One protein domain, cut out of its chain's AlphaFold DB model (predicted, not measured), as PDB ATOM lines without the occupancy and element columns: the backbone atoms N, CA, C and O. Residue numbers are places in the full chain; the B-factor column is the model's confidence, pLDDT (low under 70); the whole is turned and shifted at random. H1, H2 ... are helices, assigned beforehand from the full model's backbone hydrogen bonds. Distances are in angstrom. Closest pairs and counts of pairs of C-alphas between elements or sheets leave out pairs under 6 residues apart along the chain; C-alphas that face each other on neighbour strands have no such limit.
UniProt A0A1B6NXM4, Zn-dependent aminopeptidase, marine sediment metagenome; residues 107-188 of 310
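Overview. This is residues 107 to 188 of the 310 residues of the protein "Zn-dependent aminopeptidase" of marine sediment metagenome (UniProt A0A1B6NXM4). Picture a long, open loop of chain: H1 and H2 run out along one side, residues 134 to 148 turn round the far end, and H3 and H4 come back along the other, until H4 meets the first residues of H1. Beyond that meeting H5 folds back from the end of H4, the two making a V. The printed part has 82 residues with five named helices, H1 to H5 in chain order, and no named strand; the class is all helix. The whole is extended, a rod spanning 58 by 28 by 14 A, with a radius of gyration of the C-alphas of 19.3 A.

Arrangement. Begin at the longest helix, H1, residues 108 to 121. With residues 108 to 109 alone it touches residues 162 to 166 of H4, residues 160 to 172; the closest C-alphas, of Pro 108 and Glu 162, are 6.3 A apart. They run opposite ways at a steep tilt of 59 degrees. Next look at H5, residues 175 to 187, close to H4 but not clearly touching: the closest C-alphas, of Leu 170 and Arg 178, are 6.9 A apart. These two run opposite ways at a steep tilt of 57 degrees. H2, residues 126 to 133, and H3, residues 149 to 152, touch no helix. Every O i to N i+4 pair is within hydrogen-bond range in H2, H4 and H5, and 9 of 10 in H1; H3 is too short for one.

Along the chain. Find C-alpha 108 at (-2.993, -19.806, 50.986); from there H1 runs 19.4 A. H4 measures 18.4 A, and H5 runs 18.3 A to C-alpha 187 at (12.043, -22.384, 61.402). H2 measures 10.5 A and H3 5.8 A.

Size, cuts and confidence. The C-alphas farthest apart, of Glu 134 and Pro 175, are 58.6 A apart. The link from H2 to H3 is long. The printed part has no cut, and no printed residue is under 70 in pLDDT.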
ATOM      1  N   ASP A 107      -1.253 -20.275  55.170       93.00
ATOM      2  CA  ASP A 107      -1.195 -19.119  54.300       93.00
ATOM      3  C   ASP A 107      -1.457 -19.604  52.873       93.00
ATOM      4  O   ASP A 107      -0.599 -20.262  52.272       93.00
ATOM      5  N   PRO A 108      -2.628 -19.290  52.295       93.25
ATOM      6  CA  PRO A 108      -2.993 -19.806  50.986       93.25
ATOM      7  C   PRO A 108      -2.040 -19.326  49.888       93.25
ATOM      8  O   PRO A 108      -1.860 -20.038  48.905       93.25
ATOM      9  N   ASP A 109      -1.396 -18.162  50.048       92.19
ATOM     10  CA  ASP A 109      -0.428 -17.647  49.073       92.19
ATOM     11  C   ASP A 109       0.851 -18.500  49.015       92.19
ATOM     12  O   ASP A 109       1.518 -18.549  47.981       92.19
ATOM     13  N   ILE A 110       1.166 -19.209  50.099       91.94
ATOM     14  CA  ILE A 110       2.313 -20.110  50.193       91.94
ATOM     15  C   ILE A 110       1.873 -21.544  49.878       91.94
ATOM     16  O   ILE A 110       2.439 -22.185  48.990       91.94
ATOM     17  N   ASP A 111       0.861 -22.057  50.575       92.50
ATOM     18  CA  ASP A 111       0.494 -23.475  50.524       92.50
ATOM     19  C   ASP A 111      -0.169 -23.886  49.207       92.50
ATOM     20  O   ASP A 111       0.170 -24.942  48.678       92.50
ATOM     21  N   PHE A 112      -0.990 -23.037  48.576       94.00
ATOM     22  CA  PHE A 112      -1.535 -23.372  47.253       94.00
ATOM     23  C   PHE A 112      -0.460 -23.373  46.164       94.00
ATOM     24  O   PHE A 112      -0.504 -24.207  45.261       94.00
ATOM     25  N   ALA A 113       0.541 -22.489  46.256       93.44
ATOM     26  CA  ALA A 113       1.678 -22.516  45.339       93.44
ATOM     27  C   ALA A 113       2.456 -23.837  45.467       93.44
ATOM     28  O   ALA A 113       2.781 -24.472  44.465       93.44
ATOM     29  N   ARG A 114       2.670 -24.296  46.704       92.25
ATOM     30  CA  ARG A 114       3.320 -25.577  47.002       92.25
ATOM     31  C   ARG A 114       2.515 -26.776  46.495       92.25
ATOM     32  O   ARG A 114       3.089 -27.702  45.934       92.25
ATOM     33  N   GLU A 115       1.197 -26.777  46.686       92.25
ATOM     34  CA  GLU A 115       0.328 -27.840  46.169       92.25
ATOM     35  C   GLU A 115       0.302 -27.866  44.637       92.25
ATOM     36  O   GLU A 115       0.306 -28.946  44.045       92.25
ATOM     37  N   ARG A 116       0.331 -26.693  43.990       93.31
ATOM     38  CA  ARG A 116       0.443 -26.576  42.532       93.31
ATOM     39  C   ARG A 116       1.742 -27.198  42.025       93.31
ATOM     40  O   ARG A 116       1.709 -27.967  41.067       93.31
ATOM     41  N   GLU A 117       2.872 -26.892  42.660       92.44
ATOM     42  CA  GLU A 117       4.172 -27.503  42.342       92.44
ATOM     43  C   GLU A 117       4.132 -29.026  42.518       92.44
ATOM     44  O   GLU A 117       4.473 -29.759  41.589       92.44
ATOM     45  N   ALA A 118       3.609 -29.508  43.649       91.12
ATOM     46  CA  ALA A 118       3.480 -30.939  43.921       91.12
ATOM     47  C   ALA A 118       2.573 -31.665  42.911       91.12
ATOM     48  O   ALA A 118       2.839 -32.811  42.556       91.12
ATOM     49  N   GLU A 119       1.503 -31.026  42.426       91.56
ATOM     50  CA  GLU A 119       0.639 -31.586  41.382       91.56
ATOM     51  C   GLU A 119       1.350 -31.643  40.021       91.56
ATOM     52  O   GLU A 119       1.178 -32.611  39.282       91.56
ATOM     53  N   MET A 120       2.181 -30.645  39.697       89.31
ATOM     54  CA  MET A 120       2.965 -30.617  38.455       89.31
ATOM     55  C   MET A 120       4.091 -31.656  38.427       89.31
ATOM     56  O   MET A 120       4.420 -32.159  37.349       89.31
ATOM     57  N   GLU A 121       4.671 -31.986  39.581       92.19
ATOM     58  CA  GLU A 121       5.697 -33.028  39.717       92.19
ATOM     59  C   GLU A 121       5.135 -34.449  39.585       92.19
ATOM     60  O   GLU A 121       5.887 -35.395  39.322       92.19
ATOM     61  N   LYS A 122       3.814 -34.630  39.723       91.50
ATOM     62  CA  LYS A 122       3.195 -35.943  39.526       91.50
ATOM     63  C   LYS A 122       3.420 -36.433  38.092       91.50
ATOM     64  O   LYS A 122       3.343 -35.659  37.133       91.50
ATOM     65  N   PRO A 123       3.647 -37.745  37.907       91.38
ATOM     66  CA  PRO A 123       3.782 -38.307  36.575       91.38
ATOM     67  C   PRO A 123       2.493 -38.072  35.783       91.38
ATOM     68  O   PRO A 123       1.394 -38.405  36.230       91.38
ATOM     69  N   LYS A 124       2.635 -37.502  34.582       89.19
ATOM     70  CA  LYS A 124       1.510 -37.289  33.664       89.19
ATOM     71  C   LYS A 124       0.892 -38.628  33.272       89.19
ATOM     72  O   LYS A 124       1.592 -39.638  33.175       89.19
ATOM     73  N   SER A 125      -0.414 -38.632  33.007       93.31
ATOM     74  CA  SER A 125      -1.085 -39.859  32.584       93.31
ATOM     75  C   SER A 125      -0.536 -40.339  31.237       93.31
ATOM     76  O   SER A 125      -0.189 -39.545  30.357       93.31
ATOM     77  N   LEU A 126      -0.498 -41.661  31.049       93.25
ATOM     78  CA  LEU A 126      -0.069 -42.263  29.785       93.25
ATOM     79  C   LEU A 126      -0.939 -41.799  28.605       93.25
ATOM     80  O   LEU A 126      -0.445 -41.658  27.489       93.25
ATOM     81  N   THR A 127      -2.225 -41.548  28.855       93.44
ATOM     82  CA  THR A 127      -3.173 -41.047  27.855       93.44
ATOM     83  C   THR A 127      -2.778 -39.657  27.368       93.44
ATOM     84  O   THR A 127      -2.768 -39.419  26.163       93.44
ATOM     85  N   ASP A 128      -2.400 -38.757  28.277       90.06
ATOM     86  CA  ASP A 128      -2.007 -37.389  27.921       90.06
ATOM     87  C   ASP A 128      -0.684 -37.362  27.160       90.06
ATOM     88  O   ASP A 128      -0.532 -36.593  26.211       90.06
ATOM     89  N   LEU A 129       0.257 -38.231  27.547       92.12
ATOM     90  CA  LEU A 129       1.524 -38.412  26.837       92.12
ATOM     91  C   LEU A 129       1.282 -38.893  25.402       92.12
ATOM     92  O   LEU A 129       1.714 -38.235  24.459       92.12
ATOM     93  N   ARG A 130       0.509 -39.972  25.223       94.75
ATOM     94  CA  ARG A 130       0.204 -40.528  23.894       94.75
ATOM     95  C   ARG A 130      -0.598 -39.575  23.020       94.75
ATOM     96  O   ARG A 130      -0.300 -39.427  21.843       94.75
ATOM     97  N   ASN A 131      -1.594 -38.890  23.582       93.31
ATOM     98  CA  ASN A 131      -2.366 -37.901  22.832       93.31
ATOM     99  C   ASN A 131      -1.465 -36.766  22.318       93.31
ATOM    100  O   ASN A 131      -1.619 -36.346  21.172       93.31
ATOM    101  N   LYS A 132      -0.503 -36.306  23.129       89.50
ATOM    102  CA  LYS A 132       0.488 -35.307  22.704       89.50
ATOM    103  C   LYS A 132       1.436 -35.841  21.631       89.50
ATOM    104  O   LYS A 132       1.698 -35.122  20.672       89.50
ATOM    105  N   GLU A 133       1.908 -37.081  21.755       93.31
ATOM    106  CA  GLU A 133       2.745 -37.746  20.740       93.31
ATOM    107  C   GLU A 133       2.011 -37.924  19.402       93.31
ATOM    108  O   GLU A 133       2.588 -37.700  18.341       93.31
ATOM    109  N   GLU A 134       0.715 -38.242  19.439       94.00
ATOM    110  CA  GLU A 134      -0.166 -38.313  18.265       94.00
ATOM    111  C   GLU A 134      -0.543 -36.926  17.704       94.00
ATOM    112  O   GLU A 134      -1.302 -36.825  16.739       94.00
ATOM    113  N   GLY A 135      -0.045 -35.838  18.303       90.94
ATOM    114  CA  GLY A 135      -0.309 -34.467  17.870       90.94
ATOM    115  C   GLY A 135      -1.738 -33.984  18.139       90.94
ATOM    116  O   GLY A 135      -2.164 -32.974  17.568       90.94
ATOM    117  N   LYS A 136      -2.500 -34.674  18.997       90.31
ATOM    118  CA  LYS A 136      -3.843 -34.236  19.393       90.31
ATOM    119  C   LYS A 136      -3.729 -32.990  20.265       90.31
ATOM    120  O   LYS A 136      -3.099 -33.002  21.319       90.31
ATOM    121  N   LYS A 137      -4.377 -31.916  19.824       87.50
ATOM    122  CA  LYS A 137      -4.515 -30.667  20.580       87.50
ATOM    123  C   LYS A 137      -5.798 -30.691  21.400       87.50
ATOM    124  O   LYS A 137      -6.808 -31.240  20.935       87.50
ATOM    125  N   LEU A 138      -5.775 -30.080  22.585       87.38
ATOM    126  CA  LEU A 138      -6.992 -29.911  23.375       87.38
ATOM    127  C   LEU A 138      -8.002 -29.070  22.585       87.38
ATOM    128  O   LEU A 138      -7.662 -28.358  21.639       87.38
ATOM    129  N   TRP A 139      -9.283 -29.233  22.906       86.56
ATOM    130  CA  TRP A 139     -10.330 -28.453  22.249       86.56
ATOM    131  C   TRP A 139     -10.202 -26.964  22.596       86.56
ATOM    132  O   TRP A 139     -10.274 -26.137  21.697       86.56
ATOM    133  N   VAL A 140      -9.895 -26.656  23.860       86.69
ATOM    134  CA  VAL A 140      -9.652 -25.292  24.357       86.69
ATOM    135  C   VAL A 140      -8.460 -24.640  23.639       86.69
ATOM    136  O   VAL A 140      -8.591 -23.538  23.127       86.69
ATOM    137  N   ASP A 141      -7.353 -25.368  23.437       85.38
ATOM    138  CA  ASP A 141      -6.180 -24.863  22.690       85.38
ATOM    139  C   ASP A 141      -6.465 -24.540  21.209       85.38
ATOM    140  O   ASP A 141      -5.646 -23.911  20.535       85.38
ATOM    141  N   ARG A 142      -7.565 -25.054  20.644       86.50
ATOM    142  CA  ARG A 142      -7.938 -24.837  19.236       86.50
ATOM    143  C   ARG A 142      -8.917 -23.685  19.042       86.50
ATOM    144  O   ARG A 142      -9.010 -23.185  17.924       86.50
ATOM    145  N   PHE A 143      -9.652 -23.323  20.085       88.88
ATOM    146  CA  PHE A 143     -10.804 -22.436  20.024       88.88
ATOM    147  C   PHE A 143     -10.748 -21.474  21.211       88.88
ATOM    148  O   PHE A 143     -11.225 -21.788  22.302       88.88
ATOM    149  N   GLU A 144     -10.134 -20.308  20.992       83.12
ATOM    150  CA  GLU A 144      -9.973 -19.264  22.017       83.12
ATOM    151  C   GLU A 144     -11.322 -18.729  22.528       83.12
ATOM    152  O   GLU A 144     -11.423 -18.263  23.654       83.12
ATOM    153  N   ASP A 145     -12.387 -18.839  21.735       88.25
ATOM    154  CA  ASP A 145     -13.750 -18.442  22.097       88.25
ATOM    155  C   ASP A 145     -14.388 -19.316  23.187       88.25
ATOM    156  O   ASP A 145     -15.432 -18.956  23.734       88.25
ATOM    157  N   ILE A 146     -13.770 -20.454  23.507       86.25
ATOM    158  CA  ILE A 146     -14.270 -21.422  24.488       86.25
ATOM    159  C   ILE A 146     -13.521 -21.299  25.820       86.25
ATOM    160  O   ILE A 146     -13.976 -21.876  26.805       86.25
ATOM    161  N   SER A 147     -12.419 -20.536  25.876       86.56
ATOM    162  CA  SER A 147     -11.686 -20.347  27.127       86.56
ATOM    163  C   SER A 147     -12.560 -19.650  28.167       86.56
ATOM    164  O   SER A 147     -13.157 -18.607  27.877       86.56
ATOM    165  N   ASP A 148     -12.623 -20.200  29.373       87.88
ATOM    166  CA  ASP A 148     -13.394 -19.658  30.479       87.88
ATOM    167  C   ASP A 148     -12.515 -19.278  31.683       87.88
ATOM    168  O   ASP A 148     -11.285 -19.317  31.659       87.88
ATOM    169  N   PHE A 149     -13.172 -18.857  32.763       87.62
ATOM    170  CA  PHE A 149     -12.505 -18.454  33.999       87.62
ATOM    171  C   PHE A 149     -11.577 -19.540  34.576       87.62
ATOM    172  O   PHE A 149     -10.564 -19.201  35.188       87.62
ATOM    173  N   TYR A 150     -11.912 -20.822  34.408       85.62
ATOM    174  CA  TYR A 150     -11.170 -21.956  34.961       85.62
ATOM    175  C   TYR A 150      -9.945 -22.346  34.125       85.62
ATOM    176  O   TYR A 150      -9.083 -23.064  34.630       85.62
ATOM    177  N   ASP A 151      -9.836 -21.858  32.889       84.44
ATOM    178  CA  ASP A 151      -8.640 -22.060  32.065       84.44
ATOM    179  C   ASP A 151      -7.481 -21.153  32.515       84.44
ATOM    180  O   ASP A 151      -6.323 -21.575  32.523       84.44
ATOM    181  N   GLU A 152      -7.784 -19.924  32.951       83.75
ATOM    182  CA  GLU A 152      -6.793 -19.002  33.529       83.75
ATOM    183  C   GLU A 152      -6.575 -19.226  35.033       83.75
ATOM    184  O   GLU A 152      -5.493 -18.948  35.558       83.75
ATOM    185  N   ASN A 153      -7.600 -19.710  35.742       90.00
ATOM    186  CA  ASN A 153      -7.577 -19.884  37.191       90.00
ATOM    187  C   ASN A 153      -7.713 -21.359  37.553       90.00
ATOM    188  O   ASN A 153      -8.806 -21.926  37.548       90.00
ATOM    189  N   ASP A 154      -6.591 -21.960  37.936       88.75
ATOM    190  CA  ASP A 154      -6.600 -23.320  38.440       88.75
ATOM    191  C   ASP A 154      -7.179 -23.400  39.864       88.75
ATOM    192  O   ASP A 154      -7.476 -22.407  40.534       88.75
ATOM    193  N   ARG A 155      -7.318 -24.632  40.356       89.31
ATOM    194  CA  ARG A 155      -7.796 -24.919  41.719       89.31
ATOM    195  C   ARG A 155      -6.911 -24.339  42.836       89.31
ATOM    196  O   ARG A 155      -7.337 -24.350  43.984       89.31
ATOM    197  N   TYR A 156      -5.705 -23.886  42.503       92.50
ATOM    198  CA  TYR A 156      -4.707 -23.335  43.417       92.50
ATOM    199  C   TYR A 156      -4.629 -21.804  43.317       92.50
ATOM    200  O   TYR A 156      -3.814 -21.170  43.988       92.50
ATOM    201  N   THR A 157      -5.468 -21.170  42.493       92.44
ATOM    202  CA  THR A 157      -5.572 -19.715  42.474       92.44
ATOM    203  C   THR A 157      -6.181 -19.219  43.781       92.44
ATOM    204  O   THR A 157      -7.327 -19.510  44.123       92.44
ATOM    205  N   VAL A 158      -5.403 -18.421  44.510       92.94
ATOM    206  CA  VAL A 158      -5.796 -17.864  45.805       92.94
ATOM    207  C   VAL A 158      -6.856 -16.785  45.629       92.94
ATOM    208  O   VAL A 158      -6.644 -15.794  44.927       92.94
ATOM    209  N   THR A 159      -7.980 -16.921  46.332       94.19
ATOM    210  CA  THR A 159      -9.023 -15.897  46.366       94.19
ATOM    211  C   THR A 159      -8.993 -15.115  47.683       94.19
ATOM    212  O   THR A 159      -8.377 -15.476  48.692       94.19
ATOM    213  N   ASN A 160      -9.718 -13.995  47.706       94.31
ATOM    214  CA  ASN A 160      -9.873 -13.197  48.923       94.31
ATOM    215  C   ASN A 160     -10.589 -13.964  50.045       94.31
ATOM    216  O   ASN A 160     -10.433 -13.619  51.218       94.31
ATOM    217  N   LYS A 161     -11.374 -14.996  49.711       94.56
ATOM    218  CA  LYS A 161     -12.055 -15.831  50.700       94.56
ATOM    219  C   LYS A 161     -11.048 -16.630  51.528       94.56
ATOM    220  O   LYS A 161     -11.169 -16.631  52.753       94.56
ATOM    221  N   GLU A 162     -10.046 -17.242  50.898       93.75
ATOM    222  CA  GLU A 162      -9.011 -18.013  51.596       93.75
ATOM    223  C   GLU A 162      -8.125 -17.092  52.438       93.75
ATOM    224  O   GLU A 162      -7.927 -17.352  53.625       93.75
ATOM    225  N   ARG A 163      -7.701 -15.940  51.899       94.44
ATOM    226  CA  ARG A 163      -6.927 -14.949  52.673       94.44
ATOM    227  C   ARG A 163      -7.680 -14.447  53.907       94.44
ATOM    228  O   ARG A 163      -7.089 -14.253  54.969       94.44
ATOM    229  N   ASN A 164      -8.993 -14.236  53.798       95.62
ATOM    230  CA  ASN A 164      -9.822 -13.855  54.944       95.62
ATOM    231  C   ASN A 164      -9.959 -14.993  55.968       95.62
ATOM    232  O   ASN A 164      -9.996 -14.718  57.169       95.62
ATOM    233  N   LYS A 165      -9.998 -16.257  55.520       95.00
ATOM    234  CA  LYS A 165      -9.993 -17.436  56.400       95.00
ATOM    235  C   LYS A 165      -8.685 -17.525  57.192       95.00
ATOM    236  O   LYS A 165      -8.751 -17.651  58.411       95.00
ATOM    237  N   TYR A 166      -7.538 -17.354  56.537       93.38
ATOM    238  CA  TYR A 166      -6.226 -17.324  57.194       93.38
ATOM    239  C   TYR A 166      -6.119 -16.199  58.236       93.38
ATOM    240  O   TYR A 166      -5.767 -16.427  59.392       93.38
ATOM    241  N   LYS A 167      -6.539 -14.974  57.883       94.56
ATOM    242  CA  LYS A 167      -6.578 -13.847  58.837       94.56
ATOM    243  C   LYS A 167      -7.464 -14.122  60.049       94.56
ATOM    244  O   LYS A 167      -7.147 -13.670  61.148       94.56
ATOM    245  N   LYS A 168      -8.586 -14.821  59.851       95.44
ATOM    246  CA  LYS A 168      -9.463 -15.236  60.948       95.44
ATOM    247  C   LYS A 168      -8.776 -16.280  61.831       95.44
ATOM    248  O   LYS A 168      -8.756 -16.089  63.037       95.44
ATOM    249  N   PHE A 169      -8.159 -17.303  61.238       94.50
ATOM    250  CA  PHE A 169      -7.384 -18.311  61.965       94.50
ATOM    251  C   PHE A 169      -6.327 -17.668  62.876       94.50
ATOM    252  O   PHE A 169      -6.329 -17.907  64.079       94.50
ATOM    253  N   LEU A 170      -5.523 -16.739  62.349       92.88
ATOM    254  CA  LEU A 170      -4.520 -16.015  63.142       92.88
ATOM    255  C   LEU A 170      -5.102 -15.163  64.281       92.88
ATOM    256  O   LEU A 170      -4.393 -14.859  65.242       92.88
ATOM    257  N   LYS A 171      -6.354 -14.712  64.150       94.81
ATOM    258  CA  LYS A 171      -7.050 -13.924  65.175       94.81
ATOM    259  C   LYS A 171      -7.625 -14.806  66.284       94.81
ATOM    260  O   LYS A 171      -7.735 -14.334  67.411       94.81
ATOM    261  N   ASP A 172      -8.002 -16.035  65.948       95.94
ATOM    262  CA  ASP A 172      -8.621 -16.987  66.871       95.94
ATOM    263  C   ASP A 172      -7.576 -17.697  67.768       95.94
ATOM    264  O   ASP A 172      -7.955 -18.277  68.781       95.94
ATOM    265  N   LEU A 173      -6.278 -17.624  67.432       95.06
ATOM    266  CA  LEU A 173      -5.172 -18.172  68.235       95.06
ATOM    267  C   LEU A 173      -4.860 -17.324  69.478       95.06
ATOM    268  O   LEU A 173      -4.766 -16.094  69.410       95.06
ATOM    269  N   GLU A 174      -4.564 -17.990  70.594       96.94
ATOM    270  CA  GLU A 174      -4.045 -17.335  71.796       96.94
ATOM    271  C   GLU A 174      -2.633 -16.755  71.556       96.94
ATOM    272  O   GLU A 174      -1.877 -17.252  70.710       96.94
ATOM    273  N   PRO A 175      -2.186 -15.737  72.324       96.31
ATOM    274  CA  PRO A 175      -0.891 -15.090  72.090       96.31
ATOM    275  C   PRO A 175       0.310 -16.047  72.090       96.31
ATOM    276  O   PRO A 175       1.269 -15.856  71.336       96.31
ATOM    277  N   TRP A 176       0.281 -17.080  72.936       94.56
ATOM    278  CA  TRP A 176       1.354 -18.072  73.013       94.56
ATOM    279  C   TRP A 176       1.296 -19.087  71.860       94.56
ATOM    280  O   TRP A 176       2.354 -19.473  71.362       94.56
ATOM    281  N   GLU A 177       0.097 -19.464  71.402       95.12
ATOM    282  CA  GLU A 177      -0.111 -20.368  70.261       95.12
ATOM    283  C   GLU A 177       0.375 -19.710  68.980       95.12
ATOM    284  O   GLU A 177       1.171 -20.283  68.240       95.12
ATOM    285  N   ARG A 178      -0.016 -18.450  68.774       93.69
ATOM    286  CA  ARG A 178       0.424 -17.656  67.634       93.69
ATOM    287  C   ARG A 178       1.940 -17.512  67.596       93.69
ATOM    288  O   ARG A 178       2.549 -17.738  66.558       93.69
ATOM    289  N   LYS A 179       2.571 -17.190  68.730       94.31
ATOM    290  CA  LYS A 179       4.036 -17.087  68.810       94.31
ATOM    291  C   LYS A 179       4.722 -18.421  68.497       94.31
ATOM    292  O   LYS A 179       5.766 -18.433  67.846       94.31
ATOM    293  N   ALA A 180       4.169 -19.536  68.978       93.62
ATOM    294  CA  ALA A 180       4.698 -20.865  68.692       93.62
ATOM    295  C   ALA A 180       4.552 -21.224  67.205       93.62
ATOM    296  O   ALA A 180       5.509 -21.729  66.618       93.62
ATOM    297  N   PHE A 181       3.404 -20.907  66.604       93.44
ATOM    298  CA  PHE A 181       3.115 -21.119  65.189       93.44
ATOM    299  C   PHE A 181       4.017 -20.277  64.283       93.44
ATOM    300  O   PHE A 181       4.719 -20.828  63.443       93.44
ATOM    301  N   GLU A 182       4.102 -18.963  64.512       92.69
ATOM    302  CA  GLU A 182       4.978 -18.062  63.752       92.69
ATOM    303  C   GLU A 182       6.448 -18.499  63.838       92.69
ATOM    304  O   GLU A 182       7.178 -18.448  62.849       92.69
ATOM    305  N   ARG A 183       6.889 -18.980  65.010       92.44
ATOM    306  CA  ARG A 183       8.225 -19.568  65.159       92.44
ATOM    307  C   ARG A 183       8.372 -20.839  64.320       92.44
ATOM    308  O   ARG A 183       9.378 -20.970  63.635       92.44
ATOM    309  N   ALA A 184       7.407 -21.753  64.373       91.44
ATOM    310  CA  ALA A 184       7.466 -23.013  63.636       91.44
ATOM    311  C   ALA A 184       7.483 -22.789  62.113       91.44
ATOM    312  O   ALA A 184       8.317 -23.371  61.425       91.44
ATOM    313  N   VAL A 185       6.648 -21.872  61.610       92.12
ATOM    314  CA  VAL A 185       6.633 -21.448  60.200       92.12
ATOM    315  C   VAL A 185       7.964 -20.813  59.795       92.12
ATOM    316  O   VAL A 185       8.466 -21.077  58.708       92.12
ATOM    317  N   LYS A 186       8.570 -20.000  60.669       91.56
ATOM    318  CA  LYS A 186       9.873 -19.373  60.403       91.56
ATOM    319  C   LYS A 186      11.032 -20.373  60.404       91.56
ATOM    320  O   LYS A 186      11.971 -20.201  59.633       91.56
ATOM    321  N   GLU A 187      11.009 -21.348  61.309       90.69
ATOM    322  CA  GLU A 187      12.043 -22.384  61.402       90.69
ATOM    323  C   GLU A 187      11.978 -23.363  60.218       90.69
ATOM    324  O   GLU A 187      13.024 -23.876  59.832       90.69
ATOM    325  N   ASP A 188      10.786 -23.591  59.641       90.56
ATOM    326  CA  ASP A 188      10.538 -24.408  58.435       90.56
ATOM    327  C   ASP A 188      11.311 -25.739  58.442       90.56
ATOM    328  O   ASP A 188      12.009 -26.104  57.496       90.56
TER     329      ASP A 188